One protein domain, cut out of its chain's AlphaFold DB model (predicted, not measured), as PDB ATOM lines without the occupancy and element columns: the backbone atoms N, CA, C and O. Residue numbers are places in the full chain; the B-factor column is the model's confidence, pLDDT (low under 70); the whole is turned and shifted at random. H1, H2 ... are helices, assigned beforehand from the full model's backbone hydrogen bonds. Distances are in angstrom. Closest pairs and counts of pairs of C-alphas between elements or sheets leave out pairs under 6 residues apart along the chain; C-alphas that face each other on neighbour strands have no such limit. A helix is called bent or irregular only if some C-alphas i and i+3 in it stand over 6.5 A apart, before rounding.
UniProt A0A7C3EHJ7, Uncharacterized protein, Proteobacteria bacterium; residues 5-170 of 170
ATOM      1  N   ILE A   5     -22.372 -27.059 -30.145       96.00
ATOM      2  CA  ILE A   5     -21.467 -28.179 -30.428       96.00
ATOM      3  C   ILE A   5     -20.508 -27.871 -31.583       96.00
ATOM      4  O   ILE A   5     -19.329 -28.208 -31.495       96.00
ATOM      5  N   ALA A   6     -20.971 -27.172 -32.626       96.12
ATOM      6  CA  ALA A   6     -20.128 -26.728 -33.729       96.12
ATOM      7  C   ALA A   6     -19.074 -25.729 -33.241       96.12
ATOM      8  O   ALA A   6     -17.890 -25.856 -33.560       96.12
ATOM      9  N   THR A   7     -19.482 -24.780 -32.396       96.69
ATOM     10  CA  THR A   7     -18.585 -23.795 -31.783       96.69
ATOM     11  C   THR A   7     -17.520 -24.466 -30.912       96.69
ATOM     12  O   THR A   7     -16.333 -24.151 -31.041       96.69
ATOM     13  N   LEU A   8     -17.913 -25.422 -30.063       97.00
ATOM     14  CA  LEU A   8     -16.976 -26.196 -29.246       97.00
ATOM     15  C   LEU A   8     -16.003 -26.983 -30.122       97.00
ATOM     16  O   LEU A   8     -14.790 -26.871 -29.952       97.00
ATOM     17  N   PHE A   9     -16.510 -27.719 -31.110       96.81
ATOM     18  CA  PHE A   9     -15.661 -28.499 -32.001       96.81
ATOM     19  C   PHE A   9     -14.680 -27.609 -32.768       96.81
ATOM     20  O   PHE A   9     -13.501 -27.942 -32.880       96.81
ATOM     21  N   LYS A  10     -15.114 -26.428 -33.225       96.00
ATOM     22  CA  LYS A  10     -14.251 -25.439 -33.884       96.00
ATOM     23  C   LYS A  10     -13.127 -24.942 -32.978       96.00
ATOM     24  O   LYS A  10     -11.998 -24.824 -33.447       96.00
ATOM     25  N   LYS A  11     -13.430 -24.672 -31.705       96.56
ATOM     26  CA  LYS A  11     -12.476 -24.158 -30.710       96.56
ATOM     27  C   LYS A  11     -11.423 -25.195 -30.307       96.56
ATOM     28  O   LYS A  11     -10.279 -24.828 -30.058       96.56
ATOM     29  N   HIS A  12     -11.800 -26.469 -30.257       95.94
ATOM     30  CA  HIS A  12     -10.942 -27.556 -29.795       95.94
ATOM     31  C   HIS A  12     -10.389 -28.355 -30.984       95.94
ATOM     32  O   HIS A  12     -11.096 -29.142 -31.615       95.94
ATOM     33  N   SER A  13      -9.117 -28.131 -31.328       87.94
ATOM     34  CA  SER A  13      -8.435 -28.862 -32.411       87.94
ATOM     35  C   SER A  13      -8.121 -30.311 -32.032       87.94
ATOM     36  O   SER A  13      -8.132 -31.186 -32.899       87.94
ATOM     37  N   VAL A  14      -7.896 -30.570 -30.742       93.19
ATOM     38  CA  VAL A  14      -7.697 -31.903 -30.173       93.19
ATOM     39  C   VAL A  14      -9.054 -32.506 -29.811       93.19
ATOM     40  O   VAL A  14      -9.848 -31.907 -29.088       93.19
ATOM     41  N   ILE A  15      -9.327 -33.716 -30.306       94.25
ATOM     42  CA  ILE A  15     -10.629 -34.378 -30.117       94.25
ATOM     43  C   ILE A  15     -10.934 -34.692 -28.646       94.25
ATOM     44  O   ILE A  15     -12.095 -34.698 -28.246       94.25
ATOM     45  N   GLN A  16      -9.897 -34.922 -27.838       95.19
ATOM     46  CA  GLN A  16     -10.039 -35.165 -26.407       95.19
ATOM     47  C   GLN A  16     -10.521 -33.904 -25.671       95.19
ATOM     48  O   GLN A  16     -11.468 -33.990 -24.898       95.19
ATOM     49  N   ASP A  17      -9.994 -32.726 -26.012       97.38
ATOM     50  CA  ASP A  17     -10.473 -31.459 -25.446       97.38
ATOM     51  C   ASP A  17     -11.934 -31.183 -25.835       97.38
ATOM     52  O   ASP A  17     -12.716 -30.676 -25.032       97.38
ATOM     53  N   PHE A  18     -12.331 -31.545 -27.064       97.56
ATOM     54  CA  PHE A  18     -13.731 -31.465 -27.486       97.56
ATOM     55  C   PHE A  18     -14.629 -32.402 -26.670       97.56
ATOM     56  O   PHE A  18     -15.701 -31.983 -26.240       97.56
ATOM     57  N   LYS A  19     -14.195 -33.647 -26.431       97.38
ATOM     58  CA  LYS A  19     -14.912 -34.600 -25.572       97.38
ATOM     59  C   LYS A  19     -15.136 -34.016 -24.180       97.38
ATOM     60  O   LYS A  19     -16.261 -34.051 -23.693       97.38
ATOM     61  N   ASP A  20     -14.095 -33.469 -23.563       97.62
ATOM     62  CA  ASP A  20     -14.183 -32.944 -22.199       97.62
ATOM     63  C   ASP A  20     -15.098 -31.710 -22.137       97.62
ATOM     64  O   ASP A  20     -15.930 -31.594 -21.235       97.62
ATOM     65  N   ALA A  21     -15.037 -30.839 -23.151       97.81
ATOM     66  CA  ALA A  21     -15.950 -29.707 -23.283       97.81
ATOM     67  C   ALA A  21     -17.410 -30.136 -23.506       97.81
ATOM     68  O   ALA A  21     -18.317 -29.513 -22.960       97.81
ATOM     69  N   LEU A  22     -17.650 -31.195 -24.284       97.00
ATOM     70  CA  LEU A  22     -18.991 -31.728 -24.533       97.00
ATOM     71  C   LEU A  22     -19.581 -32.385 -23.276       97.00
ATOM     72  O   LEU A  22     -20.736 -32.139 -22.948       97.00
ATOM     73  N   ILE A  23     -18.776 -33.157 -22.536       96.81
ATOM     74  CA  ILE A  23     -19.164 -33.747 -21.244       96.81
ATOM     75  C   ILE A  23     -19.542 -32.655 -20.237       96.81
ATOM     76  O   ILE A  23     -20.509 -32.814 -19.495       96.81
ATOM     77  N   ALA A  24     -18.817 -31.532 -20.233       97.00
ATOM     78  CA  ALA A  24     -19.095 -30.400 -19.349       97.00
ATOM     79  C   ALA A  24     -20.443 -29.710 -19.631       97.00
ATOM     80  O   ALA A  24     -20.941 -28.986 -18.771       97.00
ATOM     81  N   LEU A  25     -21.050 -29.939 -20.802       96.12
ATOM     82  CA  LEU A  25     -22.414 -29.489 -21.088       96.12
ATOM     83  C   LEU A  25     -23.473 -30.344 -20.391       96.12
ATOM     84  O   LEU A  25     -24.627 -29.939 -20.352       96.12
ATOM     85  N   ASP A  26     -23.106 -31.514 -19.869       93.88
ATOM     86  CA  ASP A  26     -23.993 -32.407 -19.126       93.88
ATOM     87  C   ASP A  26     -25.302 -32.714 -19.878       93.88
ATOM     88  O   ASP A  26     -26.410 -32.571 -19.365       93.88
ATOM     89  N   SER A  27     -25.154 -33.074 -21.160       93.62
ATOM     90  CA  SER A  27     -26.251 -33.324 -22.110       93.62
ATOM     91  C   SER A  27     -27.142 -32.109 -22.434       93.62
ATOM     92  O   SER A  27     -28.090 -32.229 -23.217       93.62
ATOM     93  N   ASN A  28     -26.828 -30.921 -21.907       94.94
ATOM     94  CA  ASN A  28     -27.562 -29.682 -22.150       94.94
ATOM     95  C   ASN A  28     -27.087 -28.978 -23.431       94.94
ATOM     96  O   ASN A  28     -26.442 -27.928 -23.405       94.94
ATOM     97  N   PHE A  29     -27.394 -29.584 -24.578       96.00
ATOM     98  CA  PHE A  29     -27.166 -28.986 -25.891       96.00
ATOM     99  C   PHE A  29     -28.232 -29.406 -26.904       96.00
ATOM    100  O   PHE A  29     -28.833 -30.479 -26.795       96.00
ATOM    101  N   SER A  30     -28.461 -28.550 -27.899       95.81
ATOM    102  CA  SER A  30     -29.276 -28.875 -29.071       95.81
ATOM    103  C   SER A  30     -28.532 -29.854 -29.972       95.81
ATOM    104  O   SER A  30     -27.316 -29.744 -30.136       95.81
ATOM    105  N   PHE A  31     -29.253 -30.827 -30.521       96.56
ATOM    106  CA  PHE A  31     -28.685 -31.818 -31.430       96.56
ATOM    107  C   PHE A  31     -29.676 -32.132 -32.550       96.56
ATOM    108  O   PHE A  31     -30.051 -33.278 -32.780       96.56
ATOM    109  N   GLU A  32     -30.135 -31.068 -33.197       96.88
ATOM    110  CA  GLU A  32     -31.069 -31.109 -34.313       96.88
ATOM    111  C   GLU A  32     -30.322 -31.244 -35.646       96.88
ATOM    112  O   GLU A  32     -29.088 -31.217 -35.721       96.88
ATOM    113  N   ARG A  33     -31.085 -31.379 -36.733       96.94
ATOM    114  CA  ARG A  33     -30.554 -31.541 -38.092       96.94
ATOM    115  C   ARG A  33     -29.494 -30.494 -38.435       96.94
ATOM    116  O   ARG A  33     -28.439 -30.839 -38.965       96.94
ATOM    117  N   GLU A  34     -29.779 -29.228 -38.159       96.94
ATOM    118  CA  GLU A  34     -28.901 -28.103 -38.472       96.94
ATOM    119  C   GLU A  34     -27.603 -28.163 -37.656       96.94
ATOM    120  O   GLU A  34     -26.531 -27.933 -38.214       96.94
ATOM    121  N   ASP A  35     -27.679 -28.564 -36.383       97.50
ATOM    122  CA  ASP A  35     -26.513 -28.716 -35.507       97.50
ATOM    123  C   ASP A  35     -25.574 -29.818 -36.030       97.50
ATOM    124  O   ASP A  35     -24.355 -29.637 -36.095       97.50
ATOM    125  N   ILE A  36     -26.149 -30.950 -36.462       97.94
ATOM    126  CA  ILE A  36     -25.416 -32.088 -37.036       97.94
ATOM    127  C   ILE A  36     -24.723 -31.700 -38.348       97.94
ATOM    128  O   ILE A  36     -23.559 -32.052 -38.579       97.94
ATOM    129  N   LEU A  37     -25.429 -30.976 -39.219       97.75
ATOM    130  CA  LEU A  37     -24.863 -30.494 -40.477       97.75
ATOM    131  C   LEU A  37     -23.728 -29.499 -40.230       97.75
ATOM    132  O   LEU A  37     -22.699 -29.575 -40.898       97.75
ATOM    133  N   GLU A  38     -23.876 -28.605 -39.259       97.50
ATOM    134  CA  GLU A  38     -22.873 -27.586 -38.979       97.50
ATOM    135  C   GLU A  38     -21.586 -28.171 -38.383       97.50
ATOM    136  O   GLU A  38     -20.492 -27.878 -38.872       97.50
ATOM    137  N   ILE A  39     -21.681 -29.048 -37.377       97.50
ATOM    138  CA  ILE A  39     -20.486 -29.716 -36.835       97.50
ATOM    139  C   ILE A  39     -19.818 -30.607 -37.893       97.50
ATOM    140  O   ILE A  39     -18.588 -30.650 -37.989       97.50
ATOM    141  N   GLY A  40     -20.618 -31.272 -38.734       96.56
ATOM    142  CA  GLY A  40     -20.130 -32.057 -39.863       96.56
ATOM    143  C   GLY A  40     -19.382 -31.210 -40.893       96.56
ATOM    144  O   GLY A  40     -18.336 -31.626 -41.387       96.56
ATOM    145  N   GLN A  41     -19.875 -30.005 -41.179       96.06
ATOM    146  CA  GLN A  41     -19.224 -29.064 -42.083       96.06
ATOM    147  C   GLN A  41     -17.863 -28.613 -41.535       96.06
ATOM    148  O   GLN A  41     -16.869 -28.662 -42.255       96.06
ATOM    149  N   ILE A  42     -17.780 -28.282 -40.243       96.06
ATOM    150  CA  ILE A  42     -16.512 -27.912 -39.588       96.06
ATOM    151  C   ILE A  42     -15.518 -29.076 -39.612       96.06
ATOM    152  O   ILE A  42     -14.320 -28.872 -39.817       96.06
ATOM    153  N   TYR A  43     -15.998 -30.310 -39.428       95.50
ATOM    154  CA  TYR A  43     -15.174 -31.503 -39.605       95.50
ATOM    155  C   TYR A  43     -14.624 -31.608 -41.035       95.50
ATOM    156  O   TYR A  43     -13.418 -31.790 -41.195       95.50
ATOM    157  N   CYS A  44     -15.466 -31.451 -42.060       93.75
ATOM    158  CA  CYS A  44     -15.046 -31.519 -43.462       93.75
ATOM    159  C   CYS A  44     -14.053 -30.404 -43.834       93.75
ATOM    160  O   CYS A  44     -13.125 -30.645 -44.600       93.75
ATOM    161  N   GLU A  45     -14.219 -29.203 -43.280       93.38
ATOM    162  CA  GLU A  45     -13.285 -28.085 -43.465       93.38
ATOM    163  C   GLU A  45     -11.927 -28.357 -42.814       93.38
ATOM    164  O   GLU A  45     -10.884 -28.066 -43.399       93.38
ATOM    165  N   ARG A  46     -11.928 -28.934 -41.607       92.69
ATOM    166  CA  ARG A  46     -10.702 -29.274 -40.872       92.69
ATOM    167  C   ARG A  46      -9.961 -30.455 -41.495       92.69
ATOM    168  O   ARG A  46      -8.732 -30.482 -41.485       92.69
ATOM    169  N   TYR A  47     -10.701 -31.425 -42.017       90.56
ATOM    170  CA  TYR A  47     -10.177 -32.656 -42.592       90.56
ATOM    171  C   TYR A  47     -10.717 -32.832 -44.015       90.56
ATOM    172  O   TYR A  47     -11.600 -33.663 -44.236       90.56
ATOM    173  N   PRO A  48     -10.207 -32.059 -44.992       83.75
ATOM    174  CA  PRO A  48     -10.666 -32.154 -46.367       83.75
ATOM    175  C   PRO A  48     -10.337 -33.542 -46.927       83.75
ATOM    176  O   PRO A  48      -9.179 -33.887 -47.169       83.75
ATOM    177  N   GLU A  49     -11.371 -34.358 -47.113       73.50
ATOM    178  CA  GLU A  49     -11.273 -35.699 -47.681       73.50
ATOM    179  C   GLU A  49     -11.787 -35.695 -49.124       73.50
ATOM    180  O   GLU A  49     -12.886 -35.223 -49.411       73.50
ATOM    181  N   ALA A  50     -11.010 -36.279 -50.038       62.66
ATOM    182  CA  ALA A  50     -11.501 -36.683 -51.351       62.66
ATOM    183  C   ALA A  50     -11.821 -38.182 -51.317       62.66
ATOM    184  O   ALA A  50     -11.058 -38.964 -50.745       62.66
ATOM    185  N   TYR A  51     -12.899 -38.611 -51.983       59.09
ATOM    186  CA  TYR A  51     -13.283 -40.031 -52.063       59.09
ATOM    187  C   TYR A  51     -12.138 -40.947 -52.545       59.09
ATOM    188  O   TYR A  51     -12.079 -42.106 -52.147       59.09
ATOM    189  N   SER A  52     -11.204 -40.422 -53.344       60.62
ATOM    190  CA  SER A  52     -10.046 -41.138 -53.893       60.62
ATOM    191  C   SER A  52      -8.804 -41.178 -52.987       60.62
ATOM    192  O   SER A  52      -7.890 -41.953 -53.261       60.62
ATOM    193  N   LYS A  53      -8.742 -40.374 -51.915       62.81
ATOM    194  CA  LYS A  53      -7.623 -40.332 -50.951       62.81
ATOM    195  C   LYS A  53      -8.160 -40.126 -49.535       62.81
ATOM    196  O   LYS A  53      -8.111 -39.027 -48.987       62.81
ATOM    197  N   ARG A  54      -8.681 -41.204 -48.944       70.62
ATOM    198  CA  ARG A  54      -9.137 -41.209 -47.548       70.62
ATOM    199  C   ARG A  54      -7.941 -41.367 -46.610       70.62
ATOM    200  O   ARG A  54      -7.191 -42.333 -46.724       70.62
ATOM    201  N   ASN A  55      -7.786 -40.439 -45.669       83.88
ATOM    202  CA  ASN A  55      -6.880 -40.617 -44.540       83.88
ATOM    203  C   ASN A  55      -7.640 -41.337 -43.419       83.88
ATOM    204  O   ASN A  55      -8.538 -40.764 -42.807       83.88
ATOM    205  N   THR A  56      -7.274 -42.587 -43.138       86.00
ATOM    206  CA  THR A  56      -7.947 -43.427 -42.134       86.00
ATOM    207  C   THR A  56      -8.009 -42.782 -40.749       86.00
ATOM    208  O   THR A  56      -9.015 -42.936 -40.059       86.00
ATOM    209  N   GLN A  57      -6.989 -42.016 -40.352       89.19
ATOM    210  CA  GLN A  57      -6.982 -41.321 -39.061       89.19
ATOM    211  C   GLN A  57      -8.058 -40.229 -39.016       89.19
ATOM    212  O   GLN A  57      -8.820 -40.148 -38.056       89.19
ATOM    213  N   ASN A  58      -8.193 -39.444 -40.087       91.06
ATOM    214  CA  ASN A  58      -9.224 -38.408 -40.187       91.06
ATOM    215  C   ASN A  58     -10.628 -39.018 -40.169       91.06
ATOM    216  O   ASN A  58     -11.527 -38.501 -39.500       91.06
ATOM    217  N   VAL A  59     -10.811 -40.155 -40.846       91.50
ATOM    218  CA  VAL A  59     -12.073 -40.904 -40.831       91.50
ATOM    219  C   VAL A  59     -12.420 -41.350 -39.409       91.50
ATOM    220  O   VAL A  59     -13.546 -41.128 -38.965       91.50
ATOM    221  N   GLN A  60     -11.456 -41.921 -38.681       92.94
ATOM    222  CA  GLN A  60     -11.636 -42.348 -37.291       92.94
ATOM    223  C   GLN A  60     -11.986 -41.177 -36.364       92.94
ATOM    224  O   GLN A  60     -12.877 -41.319 -35.528       92.94
ATOM    225  N   ILE A  61     -11.362 -40.008 -36.548       94.56
ATOM    226  CA  ILE A  61     -11.720 -38.787 -35.809       94.56
ATOM    227  C   ILE A  61     -13.178 -38.399 -36.077       94.56
ATOM    228  O   ILE A  61     -13.895 -38.053 -35.142       94.56
ATOM    229  N   GLY A  62     -13.638 -38.492 -37.328       95.69
ATOM    230  CA  GLY A  62     -15.026 -38.194 -37.694       95.69
ATOM    231  C   GLY A  62     -16.029 -39.136 -37.028       95.69
ATOM    232  O   GLY A  62     -17.022 -38.677 -36.465       95.69
ATOM    233  N   TYR A  63     -15.747 -40.441 -37.027       95.94
ATOM    234  CA  TYR A  63     -16.582 -41.430 -36.331       95.94
ATOM    235  C   TYR A  63     -16.583 -41.204 -34.821       95.94
ATOM    236  O   TYR A  63     -17.627 -41.317 -34.179       95.94
ATOM    237  N   PHE A  64     -15.429 -40.854 -34.249       96.12
ATOM    238  CA  PHE A  64     -15.333 -40.595 -32.823       96.12
ATOM    239  C   PHE A  64     -16.090 -39.325 -32.426       96.12
ATOM    240  O   PHE A  64     -16.864 -39.379 -31.477       96.12
ATOM    241  N   MET A  65     -15.957 -38.234 -33.187       97.50
ATOM    242  CA  MET A  65     -16.740 -37.006 -33.001       97.50
ATOM    243  C   MET A  65     -18.243 -37.301 -33.019       97.50
ATOM    244  O   MET A  65     -18.942 -36.945 -32.073       97.50
ATOM    245  N   ALA A  66     -18.725 -38.019 -34.037       97.94
ATOM    246  CA  ALA A  66     -20.134 -38.384 -34.126       97.94
ATOM    247  C   ALA A  66     -20.591 -39.204 -32.912       97.94
ATOM    248  O   ALA A  66     -21.618 -38.900 -32.305       97.94
ATOM    249  N   ARG A  67     -19.800 -40.214 -32.521       97.62
ATOM    250  CA  ARG A  67     -20.078 -41.055 -31.350       97.62
ATOM    251  C   ARG A  67     -20.172 -40.236 -30.062       97.62
ATOM    252  O   ARG A  67     -21.068 -40.494 -29.269       97.62
ATOM    253  N   LEU A  68     -19.279 -39.265 -29.851       97.81
ATOM    254  CA  LEU A  68     -19.315 -38.385 -28.678       97.81
ATOM    255  C   LEU A  68     -20.648 -37.639 -28.594       97.81
ATOM    256  O   LEU A  68     -21.328 -37.735 -27.575       97.81
ATOM    257  N   CYS A  69     -21.045 -36.978 -29.683       98.12
ATOM    258  CA  CYS A  69     -22.286 -36.211 -29.744       98.12
ATOM    259  C   CYS A  69     -23.527 -37.075 -29.498       98.12
ATOM    260  O   CYS A  69     -24.372 -36.712 -28.684       98.12
ATOM    261  N   ILE A  70     -23.616 -38.234 -30.160       98.44
ATOM    262  CA  ILE A  70     -24.763 -39.144 -30.021       98.44
ATOM    263  C   ILE A  70     -24.858 -39.675 -28.588       98.44
ATOM    264  O   ILE A  70     -25.930 -39.634 -27.991       98.44
ATOM    265  N   VAL A  71     -23.743 -40.154 -28.025       98.12
ATOM    266  CA  VAL A  71     -23.724 -40.732 -26.674       98.12
ATOM    267  C   VAL A  71     -24.056 -39.673 -25.631       98.12
ATOM    268  O   VAL A  71     -24.962 -39.895 -24.836       98.12
ATOM    269  N   GLU A  72     -23.399 -38.508 -25.646       98.06
ATOM    270  CA  GLU A  72     -23.696 -37.463 -24.656       98.06
ATOM    271  C   GLU A  72     -25.144 -36.991 -24.756       98.06
ATOM    272  O   GLU A  72     -25.773 -36.729 -23.732       98.06
ATOM    273  N   LYS A  73     -25.712 -36.933 -25.966       97.88
ATOM    274  CA  LYS A  73     -27.119 -36.570 -26.127       97.88
ATOM    275  C   LYS A  73     -28.059 -37.656 -25.597       97.88
ATOM    276  O   LYS A  73     -29.041 -37.332 -24.934       97.88
ATOM    277  N   ALA A  74     -27.755 -38.929 -25.842       97.94
ATOM    278  CA  ALA A  74     -28.563 -40.060 -25.384       97.94
ATOM    279  C   ALA A  74     -28.568 -40.236 -23.854       97.94
ATOM    280  O   ALA A  74     -29.492 -40.841 -23.313       97.94
ATOM    281  N   LEU A  75     -27.572 -39.691 -23.146       97.69
ATOM    282  CA  LEU A  75     -27.462 -39.760 -21.683       97.69
ATOM    283  C   LEU A  75     -28.276 -38.691 -20.928       97.69
ATOM    284  O   LEU A  75     -28.241 -38.673 -19.697       97.69
ATOM    285  N   ALA A  76     -29.029 -37.832 -21.625       96.00
ATOM    286  CA  ALA A  76     -29.755 -36.714 -21.015       96.00
ATOM    287  C   ALA A  76     -30.700 -37.134 -19.876       96.00
ATOM    288  O   ALA A  76     -30.730 -36.484 -18.833       96.00
ATOM    289  N   ASP A  77     -31.404 -38.256 -20.029       94.25
ATOM    290  CA  ASP A  77     -32.379 -38.739 -19.038       94.25
ATOM    291  C   ASP A  77     -31.777 -39.722 -18.021       94.25
ATOM    292  O   ASP A  77     -32.482 -40.272 -17.176       94.25
ATOM    293  N   ILE A  78     -30.467 -39.961 -18.095       96.94
ATOM    294  CA  ILE A  78     -29.768 -40.863 -17.179       96.94
ATOM    295  C   ILE A  78     -29.334 -40.089 -15.940       96.94
ATOM    296  O   ILE A  78     -28.808 -38.981 -16.085       96.94
ATOM    297  N   PRO A  79     -29.509 -40.643 -14.724       93.19
ATOM    298  CA  PRO A  79     -29.071 -39.984 -13.505       93.19
ATOM    299  C   PRO A  79     -27.592 -39.569 -13.586       93.19
ATOM    300  O   PRO A  79     -26.756 -40.393 -13.970       93.19
ATOM    301  N   PRO A  80     -27.223 -38.333 -13.189       90.88
ATOM    302  CA  PRO A  80     -25.857 -37.828 -13.348       90.88
ATOM    303  C   PRO A  80     -24.770 -38.734 -12.754       90.88
ATOM    304  O   PRO A  80     -23.688 -38.860 -13.325       90.88
ATOM    305  N   HIS A  81     -25.070 -39.420 -11.647       90.62
ATOM    306  CA  HIS A  81     -24.140 -40.340 -10.990       90.62
ATOM    307  C   HIS A  81     -23.838 -41.607 -11.815       90.62
ATOM    308  O   HIS A  81     -22.745 -42.151 -11.690       90.62
ATOM    309  N   ASN A  82     -24.739 -42.020 -12.716       94.12
ATOM    310  CA  ASN A  82     -24.565 -43.198 -13.577       94.12
ATOM    311  C   ASN A  82     -23.941 -42.857 -14.939       94.12
ATOM    312  O   ASN A  82     -23.314 -43.714 -15.566       94.12
ATOM    313  N   ARG A  83     -24.045 -41.603 -15.405       95.44
ATOM    314  CA  ARG A  83     -23.572 -41.184 -16.743       95.44
ATOM    315  C   ARG A  83     -22.110 -41.543 -17.000       95.44
ATOM    316  O   ARG A  83     -21.772 -41.994 -18.091       95.44
ATOM    317  N   ASN A  84     -21.240 -41.397 -15.999       94.69
ATOM    318  CA  ASN A  84     -19.819 -41.713 -16.154       94.69
ATOM    319  C   ASN A  84     -19.556 -43.198 -16.434       94.69
ATOM    320  O   ASN A  84     -18.681 -43.503 -17.244       94.69
ATOM    321  N   ALA A  85     -20.323 -44.113 -15.837       95.12
ATOM    322  CA  ALA A  85     -20.197 -45.539 -16.127       95.12
ATOM    323  C   ALA A  85     -20.585 -45.839 -17.585       95.12
ATOM    324  O   ALA A  85     -19.844 -46.512 -18.303       95.12
ATOM    325  N   TYR A  86     -21.678 -45.248 -18.075       96.38
ATOM    326  CA  TYR A  86     -22.069 -45.379 -19.481       96.38
ATOM    327  C   TYR A  86     -21.046 -44.770 -20.441       96.38
ATOM    328  O   TYR A  86     -20.705 -45.396 -21.444       96.38
ATOM    329  N   ARG A  87     -20.483 -43.596 -20.126       95.69
ATOM    330  CA  ARG A  87     -19.392 -42.992 -20.912       95.69
ATOM    331  C   ARG A  87     -18.204 -43.943 -21.040       95.69
ATOM    332  O   ARG A  87     -17.678 -44.113 -22.136       95.69
ATOM    333  N   GLN A  88     -17.801 -44.597 -19.950       93.56
ATOM    334  CA  GLN A  88     -16.714 -45.581 -19.981       93.56
ATOM    335  C   GLN A  88     -17.032 -46.783 -20.879       93.56
ATOM    336  O   GLN A  88     -16.131 -47.273 -21.552       93.56
ATOM    337  N   ILE A  89     -18.289 -47.232 -20.915       95.00
ATOM    338  CA  ILE A  89     -18.744 -48.351 -21.754       95.00
ATOM    339  C   ILE A  89     -18.784 -47.964 -23.241       95.00
ATOM    340  O   ILE A  89     -18.340 -48.729 -24.094       95.00
ATOM    341  N   PHE A  90     -19.291 -46.773 -23.576       95.25
ATOM    342  CA  PHE A  90     -19.450 -46.347 -24.972       95.25
ATOM    343  C   PHE A  90     -18.177 -45.771 -25.605       95.25
ATOM    344  O   PHE A  90     -18.017 -45.839 -26.829       95.25
ATOM    345  N   TYR A  91     -17.276 -45.181 -24.816       90.56
ATOM    346  CA  TYR A  91     -16.059 -44.546 -25.337       90.56
ATOM    347  C   TYR A  91     -14.853 -45.462 -25.361       90.56
ATOM    348  O   TYR A  91     -14.034 -45.339 -26.276       90.56
ATOM    349  N   ASP A  92     -14.778 -46.374 -24.403       86.38
ATOM    350  CA  ASP A  92     -13.652 -47.265 -24.224       86.38
ATOM    351  C   ASP A  92     -14.141 -48.718 -24.258       86.38
ATOM    352  O   ASP A  92     -14.779 -49.211 -23.328       86.38
ATOM    353  N   MET A  93     -13.844 -49.381 -25.378       79.50
ATOM    354  CA  MET A  93     -14.249 -50.763 -25.636       79.50
ATOM    355  C   MET A  93     -13.392 -51.774 -24.867       79.50
ATOM    356  O   MET A  93     -13.763 -52.947 -24.796       79.50
ATOM    357  N   ASP A  94     -12.288 -51.340 -24.258       86.94
ATOM    358  CA  ASP A  94     -11.456 -52.223 -23.458       86.94
ATOM    359  C   ASP A  94     -12.197 -52.590 -22.176       86.94
ATOM    360  O   ASP A  94     -12.775 -51.745 -21.485       86.94
ATOM    361  N   SER A  95     -12.183 -53.880 -21.839       88.50
ATOM    362  CA  SER A  95     -12.810 -54.389 -20.614       88.50
ATOM    363  C   SER A  95     -14.299 -54.015 -20.479       88.50
ATOM    364  O   SER A  95     -14.788 -53.778 -19.372       88.50
ATOM    365  N   ILE A  96     -15.030 -53.962 -21.600       91.38
ATOM    366  CA  ILE A  96     -16.457 -53.607 -21.635       91.38
ATOM    367  C   ILE A  96     -17.318 -54.522 -20.755       91.38
ATOM    368  O   ILE A  96     -18.195 -54.040 -20.043       91.38
ATOM    369  N   GLU A  97     -17.008 -55.819 -20.727       92.44
ATOM    370  CA  GLU A  97     -17.646 -56.801 -19.847       92.44
ATOM    371  C   GLU A  97     -17.505 -56.411 -18.372       92.44
ATOM    372  O   GLU A  97     -18.504 -56.314 -17.660       92.44
ATOM    373  N   ASN A  98     -16.283 -56.109 -17.922       94.31
ATOM    374  CA  ASN A  98     -16.028 -55.706 -16.538       94.31
ATOM    375  C   ASN A  98     -16.791 -54.427 -16.182       94.31
ATOM    376  O   ASN A  98     -17.366 -54.332 -15.102       94.31
ATOM    377  N   LYS A  99     -16.840 -53.453 -17.097       95.56
ATOM    378  CA  LYS A  99     -17.565 -52.192 -16.883       95.56
ATOM    379  C   LYS A  99     -19.072 -52.414 -16.748       95.56
ATOM    380  O   LYS A  99     -19.679 -51.864 -15.833       95.56
ATOM    381  N   ILE A 100     -19.665 -53.239 -17.613       95.06
ATOM    382  CA  ILE A 100     -21.097 -53.561 -17.554       95.06
ATOM    383  C   ILE A 100     -21.421 -54.343 -16.275       95.06
ATOM    384  O   ILE A 100     -22.369 -53.999 -15.573       95.06
ATOM    385  N   ASN A 101     -20.613 -55.349 -15.933       94.25
ATOM    386  CA  ASN A 101     -20.807 -56.138 -14.716       94.25
ATOM    387  C   ASN A 101     -20.689 -55.277 -13.449       94.25
ATOM    388  O   ASN A 101     -21.524 -55.401 -12.556       94.25
ATOM    389  N   ASN A 102     -19.718 -54.361 -13.391       95.06
ATOM    390  CA  ASN A 102     -19.575 -53.424 -12.276       95.06
ATOM    391  C   ASN A 102     -20.797 -52.505 -12.146       95.06
ATOM    392  O   ASN A 102     -21.292 -52.298 -11.042       95.06
ATOM    393  N   LEU A 103     -21.315 -51.991 -13.264       95.81
ATOM    394  CA  LEU A 103     -22.513 -51.153 -13.264       95.81
ATOM    395  C   LEU A 103     -23.749 -51.927 -12.771       95.81
ATOM    396  O   LEU A 103     -24.508 -51.424 -11.945       95.81
ATOM    397  N   ILE A 104     -23.915 -53.182 -13.203       95.56
ATOM    398  CA  ILE A 104     -24.980 -54.076 -12.717       95.56
ATOM    399  C   ILE A 104     -24.853 -54.328 -11.211       95.56
ATOM    400  O   ILE A 104     -25.861 -54.304 -10.507       95.56
ATOM    401  N   GLN A 105     -23.638 -54.545 -10.702       94.25
ATOM    402  CA  GLN A 105     -23.401 -54.736  -9.266       94.25
ATOM    403  C   GLN A 105     -23.712 -53.478  -8.447       94.25
ATOM    404  O   GLN A 105     -24.205 -53.589  -7.329       94.25
ATOM    405  N   GLN A 106     -23.431 -52.292  -8.991       94.81
ATOM    406  CA  GLN A 106     -23.635 -51.015  -8.305       94.81
ATOM    407  C   GLN A 106     -25.103 -50.576  -8.281       94.81
ATOM    408  O   GLN A 106     -25.582 -50.109  -7.252       94.81
ATOM    409  N   CYS A 107     -25.810 -50.710  -9.404       94.44
ATOM    410  CA  CYS A 107     -27.158 -50.159  -9.573       94.44
ATOM    411  C   CYS A 107     -28.269 -51.213  -9.480       94.44
ATOM    412  O   CYS A 107     -29.435 -50.866  -9.313       94.44
ATOM    413  N   GLY A 108     -27.925 -52.496  -9.590       94.75
ATOM    414  CA  GLY A 108     -28.887 -53.583  -9.701       94.75
ATOM    415  C   GLY A 108     -29.364 -53.809 -11.138       94.75
ATOM    416  O   GLY A 108     -29.451 -52.898 -11.964       94.75
ATOM    417  N   CYS A 109     -29.693 -55.066 -11.435       94.88
ATOM    418  CA  CYS A 109     -30.038 -55.522 -12.782       94.88
ATOM    419  C   CYS A 109     -31.226 -54.769 -13.400       94.88
ATOM    420  O   CYS A 109     -31.193 -54.404 -14.572       94.88
ATOM    421  N   GLU A 110     -32.271 -54.528 -12.603       95.31
ATOM    422  CA  GLU A 110     -33.513 -53.898 -13.057       95.31
ATOM    423  C   GLU A 110     -33.303 -52.430 -13.435       95.31
ATOM    424  O   GLU A 110     -33.743 -52.005 -14.504       95.31
ATOM    425  N   GLN A 111     -32.565 -51.681 -12.609       95.69
ATOM    426  CA  GLN A 111     -32.227 -50.285 -12.887       95.69
ATOM    427  C   GLN A 111     -31.398 -50.174 -14.166       95.69
ATOM    428  O   GLN A 111     -31.720 -49.381 -15.048       95.69
ATOM    429  N   VAL A 112     -30.366 -51.013 -14.306       96.81
ATOM    430  CA  VAL A 112     -29.517 -51.019 -15.504       96.81
ATOM    431  C   VAL A 112     -30.312 -51.412 -16.750       96.81
ATOM    432  O   VAL A 112     -30.098 -50.835 -17.815       96.81
ATOM    433  N   ALA A 113     -31.249 -52.357 -16.639       96.75
ATOM    434  CA  ALA A 113     -32.130 -52.731 -17.743       96.75
ATOM    435  C   ALA A 113     -33.055 -51.576 -18.160       96.75
ATOM    436  O   ALA A 113     -33.207 -51.324 -19.356       96.75
ATOM    437  N   TYR A 114     -33.636 -50.857 -17.196       97.06
ATOM    438  CA  TYR A 114     -34.454 -49.672 -17.455       97.06
ATOM    439  C   TYR A 114     -33.641 -48.567 -18.143       97.06
ATOM    440  O   TYR A 114     -34.025 -48.084 -19.208       97.06
ATOM    441  N   GLU A 115     -32.482 -48.215 -17.588       97.69
ATOM    442  CA  GLU A 115     -31.589 -47.200 -18.151       97.69
ATOM    443  C   GLU A 115     -31.101 -47.584 -19.554       97.69
ATOM    444  O   GLU A 115     -31.068 -46.745 -20.453       97.69
ATOM    445  N   PHE A 116     -30.809 -48.864 -19.796       97.38
ATOM    446  CA  PHE A 116     -30.455 -49.366 -21.122       97.38
ATOM    447  C   PHE A 116     -31.589 -49.194 -22.143       97.38
ATOM    448  O   PHE A 116     -31.338 -48.773 -23.276       97.38
ATOM    449  N   VAL A 117     -32.841 -49.473 -21.766       97.69
ATOM    450  CA  VAL A 117     -34.005 -49.220 -22.635       97.69
ATOM    451  C   VAL A 117     -34.136 -47.726 -22.942       97.69
ATOM    452  O   VAL A 117     -34.329 -47.362 -24.101       97.69
ATOM    453  N   THR A 118     -33.952 -46.858 -21.946       97.94
ATOM    454  CA  THR A 118     -33.978 -45.398 -22.123       97.94
ATOM    455  C   THR A 118     -32.899 -44.924 -23.103       97.94
ATOM    456  O   THR A 118     -33.211 -44.248 -24.085       97.94
ATOM    457  N   ILE A 119     -31.642 -45.336 -22.903       98.25
ATOM    458  CA  ILE A 119     -30.513 -44.961 -23.772       98.25
ATOM    459  C   ILE A 119     -30.739 -45.456 -25.203       98.25
ATOM    460  O   ILE A 119     -30.567 -44.702 -26.160       98.25
ATOM    461  N   THR A 120     -31.137 -46.718 -25.372       97.81
ATOM    462  CA  THR A 120     -31.353 -47.298 -26.706       97.81
ATOM    463  C   THR A 120     -32.549 -46.687 -27.427       97.81
ATOM    464  O   THR A 120     -32.487 -46.526 -28.644       97.81
ATOM    465  N   GLY A 121     -33.604 -46.292 -26.707       98.19
ATOM    466  CA  GLY A 121     -34.703 -45.499 -27.262       98.19
ATOM    467  C   GLY A 121     -34.206 -44.171 -27.831       98.19
ATOM    468  O   GLY A 121     -34.423 -43.888 -29.006       98.19
ATOM    469  N   ARG A 122     -33.426 -43.413 -27.048       97.81
ATOM    470  CA  ARG A 122     -32.834 -42.144 -27.505       97.81
ATOM    471  C   ARG A 122     -31.897 -42.318 -28.696       97.81
ATOM    472  O   ARG A 122     -31.926 -41.513 -29.618       97.81
ATOM    473  N   ILE A 123     -31.081 -43.371 -28.712       98.31
ATOM    474  CA  ILE A 123     -30.183 -43.652 -29.842       98.31
ATOM    475  C   ILE A 123     -30.975 -43.931 -31.125       98.31
ATOM    476  O   ILE A 123     -30.561 -43.463 -32.181       98.31
ATOM    477  N   LYS A 124     -32.121 -44.618 -31.045       98.31
ATOM    478  CA  LYS A 124     -32.999 -44.838 -32.208       98.31
ATOM    479  C   LYS A 124     -33.615 -43.543 -32.730       98.31
ATOM    480  O   LYS A 124     -33.663 -43.346 -33.941       98.31
ATOM    481  N   ASP A 125     -34.039 -42.646 -31.841       97.94
ATOM    482  CA  ASP A 125     -34.545 -41.328 -32.245       97.94
ATOM    483  C   ASP A 125     -33.455 -40.526 -32.981       97.94
ATOM    484  O   ASP A 125     -33.695 -39.929 -34.033       97.94
ATOM    485  N   LEU A 126     -32.224 -40.566 -32.459       98.19
ATOM    486  CA  LEU A 126     -31.059 -39.920 -33.067       98.19
ATOM    487  C   LEU A 126     -30.652 -40.562 -34.400       98.19
ATOM    488  O   LEU A 126     -30.274 -39.852 -35.329       98.19
ATOM    489  N   GLU A 127     -30.740 -41.887 -34.521       98.50
ATOM    490  CA  GLU A 127     -30.527 -42.600 -35.782       98.50
ATOM    491  C   GLU A 127     -31.532 -42.155 -36.843       98.50
ATOM    492  O   GLU A 127     -31.118 -41.802 -37.944       98.50
ATOM    493  N   ALA A 128     -32.824 -42.071 -36.507       98.25
ATOM    494  CA  ALA A 128     -33.848 -41.602 -37.440       98.25
ATOM    495  C   ALA A 128     -33.564 -40.171 -37.936       98.25
ATOM    496  O   ALA A 128     -33.717 -39.867 -39.125       98.25
ATOM    497  N   LEU A 129     -33.087 -39.296 -37.043       98.06
ATOM    498  CA  LEU A 129     -32.638 -37.953 -37.406       98.06
ATOM    499  C   LEU A 129     -31.438 -37.995 -38.368       98.06
ATOM    500  O   LEU A 129     -31.464 -37.335 -39.409       98.06
ATOM    501  N   ILE A 130     -30.415 -38.798 -38.067       98.25
ATOM    502  CA  ILE A 130     -29.222 -38.982 -38.913       98.25
ATOM    503  C   ILE A 130     -29.596 -39.568 -40.284       98.25
ATOM    504  O   ILE A 130     -29.056 -39.161 -41.318       98.25
ATOM    505  N   ASP A 131     -30.561 -40.480 -40.329       98.00
ATOM    506  CA  ASP A 131     -31.048 -41.079 -41.564       98.00
ATOM    507  C   ASP A 131     -31.800 -40.089 -42.454       98.00
ATOM    508  O   ASP A 131     -31.742 -40.205 -43.683       98.00
ATOM    509  N   SER A 132     -32.410 -39.056 -41.875       97.38
ATOM    510  CA  SER A 132     -33.052 -37.973 -42.628       97.38
ATOM    511  C   SER A 132     -32.064 -37.010 -43.312       97.38
ATOM    512  O   SER A 132     -32.459 -36.207 -44.168       97.38
ATOM    513  N   LEU A 133     -30.772 -37.076 -42.963       97.62
ATOM    514  CA  LEU A 133     -29.745 -36.202 -43.528       97.62
ATOM    515  C   LEU A 133     -29.530 -36.463 -45.027       97.62
ATOM    516  O   LEU A 133     -29.662 -37.602 -45.499       97.62
ATOM    517  N   PRO A 134     -29.137 -35.428 -45.795       96.25
ATOM    518  CA  PRO A 134     -28.729 -35.615 -47.179       96.25
ATOM    519  C   PRO A 134     -27.547 -36.587 -47.262       96.25
ATOM    520  O   PRO A 134     -26.682 -36.636 -46.383       96.25
ATOM    521  N   ARG A 135     -27.500 -37.370 -48.344       95.31
ATOM    522  CA  ARG A 135     -26.363 -38.260 -48.609       95.31
ATOM    523  C   ARG A 135     -25.086 -37.434 -48.759       95.31
ATOM    524  O   ARG A 135     -25.082 -36.425 -49.457       95.31
ATOM    525  N   GLY A 136     -24.007 -37.897 -48.137       93.06
ATOM    526  CA  GLY A 136     -22.695 -37.269 -48.225       93.06
ATOM    527  C   GLY A 136     -21.810 -37.605 -47.031       93.06
ATOM    528  O   GLY A 136     -22.205 -38.344 -46.128       93.06
ATOM    529  N   MET A 137     -20.618 -37.008 -47.021       92.56
ATOM    530  CA  MET A 137     -19.566 -37.293 -46.041       92.56
ATOM    531  C   MET A 137     -20.009 -37.097 -44.588       92.56
ATOM    532  O   MET A 137     -19.646 -37.904 -43.739       92.56
ATOM    533  N   ILE A 138     -20.820 -36.073 -44.302       95.69
ATOM    534  CA  ILE A 138     -21.339 -35.817 -42.950       95.69
ATOM    535  C   ILE A 138     -22.155 -37.019 -42.470       95.69
ATOM    536  O   ILE A 138     -21.829 -37.619 -41.446       95.69
ATOM    537  N   LYS A 139     -23.161 -37.430 -43.253       97.31
ATOM    538  CA  LYS A 139     -23.995 -38.593 -42.938       97.31
ATOM    539  C   LYS A 139     -23.154 -39.864 -42.784       97.31
ATOM    540  O   LYS A 139     -23.363 -40.611 -41.834       97.31
ATOM    541  N   GLU A 140     -22.160 -40.078 -43.652       95.94
ATOM    542  CA  GLU A 140     -21.232 -41.215 -43.538       95.94
ATOM    543  C   GLU A 140     -20.500 -41.241 -42.182       95.94
ATOM    544  O   GLU A 140     -20.367 -42.313 -41.589       95.94
ATOM    545  N   LYS A 141     -20.053 -40.092 -41.647       96.25
ATOM    546  CA  LYS A 141     -19.385 -40.061 -40.331       96.25
ATOM    547  C   LYS A 141     -20.327 -40.413 -39.187       96.25
ATOM    548  O   LYS A 141     -19.931 -41.159 -38.292       96.25
ATOM    549  N   PHE A 142     -21.562 -39.924 -39.237       98.12
ATOM    550  CA  PHE A 142     -22.559 -40.224 -38.212       98.12
ATOM    551  C   PHE A 142     -23.003 -41.689 -38.232       98.12
ATOM    552  O   PHE A 142     -23.037 -42.316 -37.175       98.12
ATOM    553  N   ILE A 143     -23.205 -42.279 -39.414       97.75
ATOM    554  CA  ILE A 143     -23.465 -43.723 -39.557       97.75
ATOM    555  C   ILE A 143     -22.281 -44.553 -39.037       97.75
ATOM    556  O   ILE A 143     -22.472 -45.552 -38.340       97.75
ATOM    557  N   GLY A 144     -21.044 -44.134 -39.327       96.38
ATOM    558  CA  GLY A 144     -19.850 -44.797 -38.801       96.38
ATOM    559  C   GLY A 144     -19.773 -44.752 -37.270       96.38
ATOM    560  O   GLY A 144     -19.478 -45.766 -36.640       96.38
ATOM    561  N   GLY A 145     -20.110 -43.610 -36.660       97.00
ATOM    562  CA  GLY A 145     -20.224 -43.471 -35.205       97.00
ATOM    563  C   GLY A 145     -21.313 -44.367 -34.600       97.00
ATOM    564  O   GLY A 145     -21.048 -45.074 -33.624       97.00
ATOM    565  N   LEU A 146     -22.505 -44.403 -35.211       97.75
ATOM    566  CA  LEU A 146     -23.616 -45.281 -34.811       97.75
ATOM    567  C   LEU A 146     -23.244 -46.761 -34.874       97.75
ATOM    568  O   LEU A 146     -23.590 -47.520 -33.975       97.75
ATOM    569  N   SER A 147     -22.492 -47.175 -35.894       96.81
ATOM    570  CA  SER A 147     -22.076 -48.575 -36.047       96.81
ATOM    571  C   SER A 147     -21.280 -49.068 -34.830       96.81
ATOM    572  O   SER A 147     -21.498 -50.175 -34.341       96.81
ATOM    573  N   VAL A 148     -20.398 -48.225 -34.279       94.38
ATOM    574  CA  VAL A 148     -19.642 -48.543 -33.053       94.38
ATOM    575  C   VAL A 148     -20.561 -48.597 -31.830       94.38
ATOM    576  O   VAL A 148     -20.419 -49.482 -30.989       94.38
ATOM    577  N   ILE A 149     -21.523 -47.677 -31.739       97.56
ATOM    578  CA  ILE A 149     -22.521 -47.650 -30.661       97.56
ATOM    579  C   ILE A 149     -23.358 -48.935 -30.670       97.56
ATOM    580  O   ILE A 149     -23.573 -49.528 -29.616       97.56
ATOM    581  N   TYR A 150     -23.775 -49.416 -31.842       97.44
ATOM    582  CA  TYR A 150     -24.563 -50.641 -31.958       97.44
ATOM    583  C   TYR A 150     -23.801 -51.901 -31.543       97.44
ATOM    584  O   TYR A 150     -24.392 -52.785 -30.919       97.44
ATOM    585  N   ASN A 151     -22.488 -51.958 -31.779       94.81
ATOM    586  CA  ASN A 151     -21.649 -53.035 -31.245       94.81
ATOM    587  C   ASN A 151     -21.663 -53.052 -29.707       94.81
ATOM    588  O   ASN A 151     -21.795 -54.113 -29.096       94.81
ATOM    589  N   VAL A 152     -21.585 -51.876 -29.077       95.69
ATOM    590  CA  VAL A 152     -21.679 -51.737 -27.616       95.69
ATOM    591  C   VAL A 152     -23.068 -52.133 -27.112       95.69
ATOM    592  O   VAL A 152     -23.167 -52.914 -26.170       95.69
ATOM    593  N   ILE A 153     -24.139 -51.656 -27.759       96.88
ATOM    594  CA  ILE A 153     -25.529 -52.006 -27.419       96.88
ATOM    595  C   ILE A 153     -25.735 -53.520 -27.459       96.88
ATOM    596  O   ILE A 153     -26.360 -54.072 -26.554       96.88
ATOM    597  N   TYR A 154     -25.214 -54.193 -28.487       95.81
ATOM    598  CA  TYR A 154     -25.322 -55.642 -28.626       95.81
ATOM    599  C   TYR A 154     -24.698 -56.375 -27.430       95.81
ATOM    600  O   TYR A 154     -25.344 -57.233 -26.823       95.81
ATOM    601  N   LEU A 155     -23.471 -56.001 -27.056       94.25
ATOM    602  CA  LEU A 155     -22.777 -56.585 -25.907       94.25
ATOM    603  C   LEU A 155     -23.514 -56.284 -24.600       94.25
ATOM    604  O   LEU A 155     -23.754 -57.183 -23.801       94.25
ATOM    605  N   PHE A 156     -23.949 -55.043 -24.405       95.25
ATOM    606  CA  PHE A 156     -24.693 -54.641 -23.214       95.25
ATOM    607  C   PHE A 156     -25.997 -55.441 -23.071       95.25
ATOM    608  O   PHE A 156     -26.266 -56.019 -22.015       95.25
ATOM    609  N   HIS A 157     -26.769 -55.570 -24.152       95.44
ATOM    610  CA  HIS A 157     -27.998 -56.357 -24.156       95.44
ATOM    611  C   HIS A 157     -27.756 -57.815 -23.746       95.44
ATOM    612  O   HIS A 157     -28.541 -58.381 -22.983       95.44
ATOM    613  N   HIS A 158     -26.657 -58.412 -24.217       94.81
ATOM    614  CA  HIS A 158     -26.265 -59.767 -23.846       94.81
ATOM    615  C   HIS A 158     -26.076 -59.917 -22.327       94.81
ATOM    616  O   HIS A 158     -26.672 -60.815 -21.730       94.81
ATOM    617  N   PHE A 159     -25.327 -59.015 -21.685       94.69
ATOM    618  CA  PHE A 159     -25.075 -59.066 -20.238       94.69
ATOM    619  C   PHE A 159     -26.321 -58.781 -19.395       94.69
ATOM    620  O   PHE A 159     -26.573 -59.489 -18.419       94.69
ATOM    621  N   ILE A 160     -27.156 -57.815 -19.796       93.62
ATOM    622  CA  ILE A 160     -28.440 -57.563 -19.119       93.62
ATOM    623  C   ILE A 160     -29.324 -58.807 -19.187       93.62
ATOM    624  O   ILE A 160     -29.894 -59.217 -18.179       93.62
ATOM    625  N   LYS A 161     -29.420 -59.449 -20.358       93.88
ATOM    626  CA  LYS A 161     -30.238 -60.655 -20.527       93.88
ATOM    627  C   LYS A 161     -29.763 -61.790 -19.620       93.88
ATOM    628  O   LYS A 161     -30.599 -62.417 -18.974       93.88
ATOM    629  N   GLN A 162     -28.452 -62.028 -19.543       93.69
ATOM    630  CA  GLN A 162     -27.889 -63.034 -18.638       93.69
ATOM    631  C   GLN A 162     -28.212 -62.729 -17.171       93.69
ATOM    632  O   GLN A 162     -28.642 -63.612 -16.433       93.69
ATOM    633  N   CYS A 163     -28.035 -61.476 -16.755       93.19
ATOM    634  CA  CYS A 163     -28.326 -61.039 -15.396       93.19
ATOM    635  C   CYS A 163     -29.813 -61.224 -15.036       93.19
ATOM    636  O   CYS A 163     -30.138 -61.812 -14.006       93.19
ATOM    637  N   MET A 164     -30.725 -60.831 -15.931       90.81
ATOM    638  CA  MET A 164     -32.170 -60.984 -15.728       90.81
ATOM    639  C   MET A 164     -32.623 -62.448 -15.704       90.81
ATOM    640  O   MET A 164     -33.610 -62.764 -15.047       90.81
ATOM    641  N   GLN A 165     -31.948 -63.347 -16.428       91.50
ATOM    642  CA  GLN A 165     -32.235 -64.784 -16.375       91.50
ATOM    643  C   GLN A 165     -31.853 -65.375 -15.018       91.50
ATOM    644  O   GLN A 165     -32.681 -66.040 -14.405       91.50
ATOM    645  N   ARG A 166     -30.658 -65.048 -14.508       88.25
ATOM    646  CA  ARG A 166     -30.190 -65.507 -13.189       88.25
ATOM    647  C   ARG A 166     -31.113 -65.062 -12.053       88.25
ATOM    648  O   ARG A 166     -31.382 -65.843 -11.153       88.25
ATOM    649  N   ASN A 167     -31.656 -63.847 -12.126       83.12
ATOM    650  CA  ASN A 167     -32.589 -63.342 -11.113       83.12
ATOM    651  C   ASN A 167     -33.958 -64.045 -11.111       83.12
ATOM    652  O   ASN A 167     -34.674 -63.930 -10.128       83.12
ATOM    653  N   LYS A 168     -34.351 -64.738 -12.191       75.38
ATOM    654  CA  LYS A 168     -35.613 -65.508 -12.243       75.38
ATOM    655  C   LYS A 168     -35.481 -66.924 -11.682       75.38
ATOM    656  O   LYS A 168     -36.492 -67.595 -11.508       75.38
ATOM    657  N   GLU A 169     -34.251 -67.389 -11.487       67.06
ATOM    658  CA  GLU A 169     -33.927 -68.722 -10.969       67.06
ATOM    659  C   GLU A 169     -33.708 -68.720  -9.443       67.06
ATOM    660  O   GLU A 169     -33.519 -69.787  -8.858       67.06
ATOM    661  N   LEU A 170     -33.747 -67.537  -8.814       54.47
ATOM    662  CA  LEU A 170     -33.652 -67.290  -7.371       54.47
ATOM    663  C   LEU A 170     -35.029 -66.950  -6.790       54.47
ATOM    664  O   LEU A 170     -35.287 -67.379  -5.643       54.47
TER     665      LEU A 170
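What this domain is: This is residues 5 to 170 of the 170 residues of an uncharacterized protein of Proteobacteria bacterium (UniProt A0A7C3EHJ7). What is the main picture? Two long helices, H7 and H8, lie side by side as a hairpin, and H4 crosses H8 while its residues 70 to 74 pack on H7. Round this core, H1 packs on both H2 and H3, H2 packs on H4 and H3 on residues 137 to 138 of H8, while the hairpin of H5 and H6 packs on H8 farther along. What are its make-up and size? The printed part has 166 residues with eight named helices, H1 to H8 in order, and no named strand; the class is all helix. It is compact, with a radius of gyration of the C-alphas of 16.7 A, yet elongated in outline, spanning 57 by 31 by 28 A.

Where its parts are: Where are the first helices? H1 is residues 5 to 11, with C-alpha 5 at (-21.467, -28.179, -30.428). H2 is residues 15 to 23, H3 residues 33 to 46, 20.2 A long, and H4 residues 56 to 74, 26.8 A. Where are the others? H5 is residues 80 to 91, only just irregular, with C-alphas 81 and 84 6.9 A apart, and H6 is residues 96 to 107. H7 is residues 109 to 131, 32.2 A, and H8 residues 137 to 166, 44.6 A, with C-alpha 166 at (-30.190, -65.507, -13.189).

How they stand to each other: What does H1 touch? It touches H2, its hairpin partner, closest at the C-alphas of Phe 9 and Phe 18, 5.7 A. It touches H3 at Ala 6 and Ile 39, closest C-alphas 4.3 A apart, at a shallow tilt of 21 degrees, the same way. Where does H4 stand? H2 touches H4, closest C-alphas Lys 19 and Leu 68, 6.6 A. H4 touches H8, the hub, at a steep tilt of 56 degrees, closest C-alphas Tyr 63 and Gly 145, 4.3 A. How do the later helices stand? H5 and H8 only just touch, with 3 pairs of C-alphas within 8 A, closest Phe 90 and Val 152, 6.4 A. H6 touches H8, closest C-alphas Ile 100 and Phe 156, 6.8 A. H7 touches H8 at a shallow tilt of 20 degrees, opposite ways, closest C-alphas Ala 113 and Ile 160, 6.2 A. Are the helix backbones whole? In H1, H2, H3, H4, H6 and H7 every O i to N i+4 pair is within hydrogen-bond range; in H5 6 of 8 are, in H8 25 of 26.

The domain as a whole: How far does it reach? The two C-alphas farthest apart are those of Ser 52 and Leu 170, 58.4 A. Are there cuts or long links? The printed part has no cut, and no link is long. Where is confidence low? Residues 50 to 53 and 169 to 170 are under 70 in pLDDT; the mean of the printed part is 93.5.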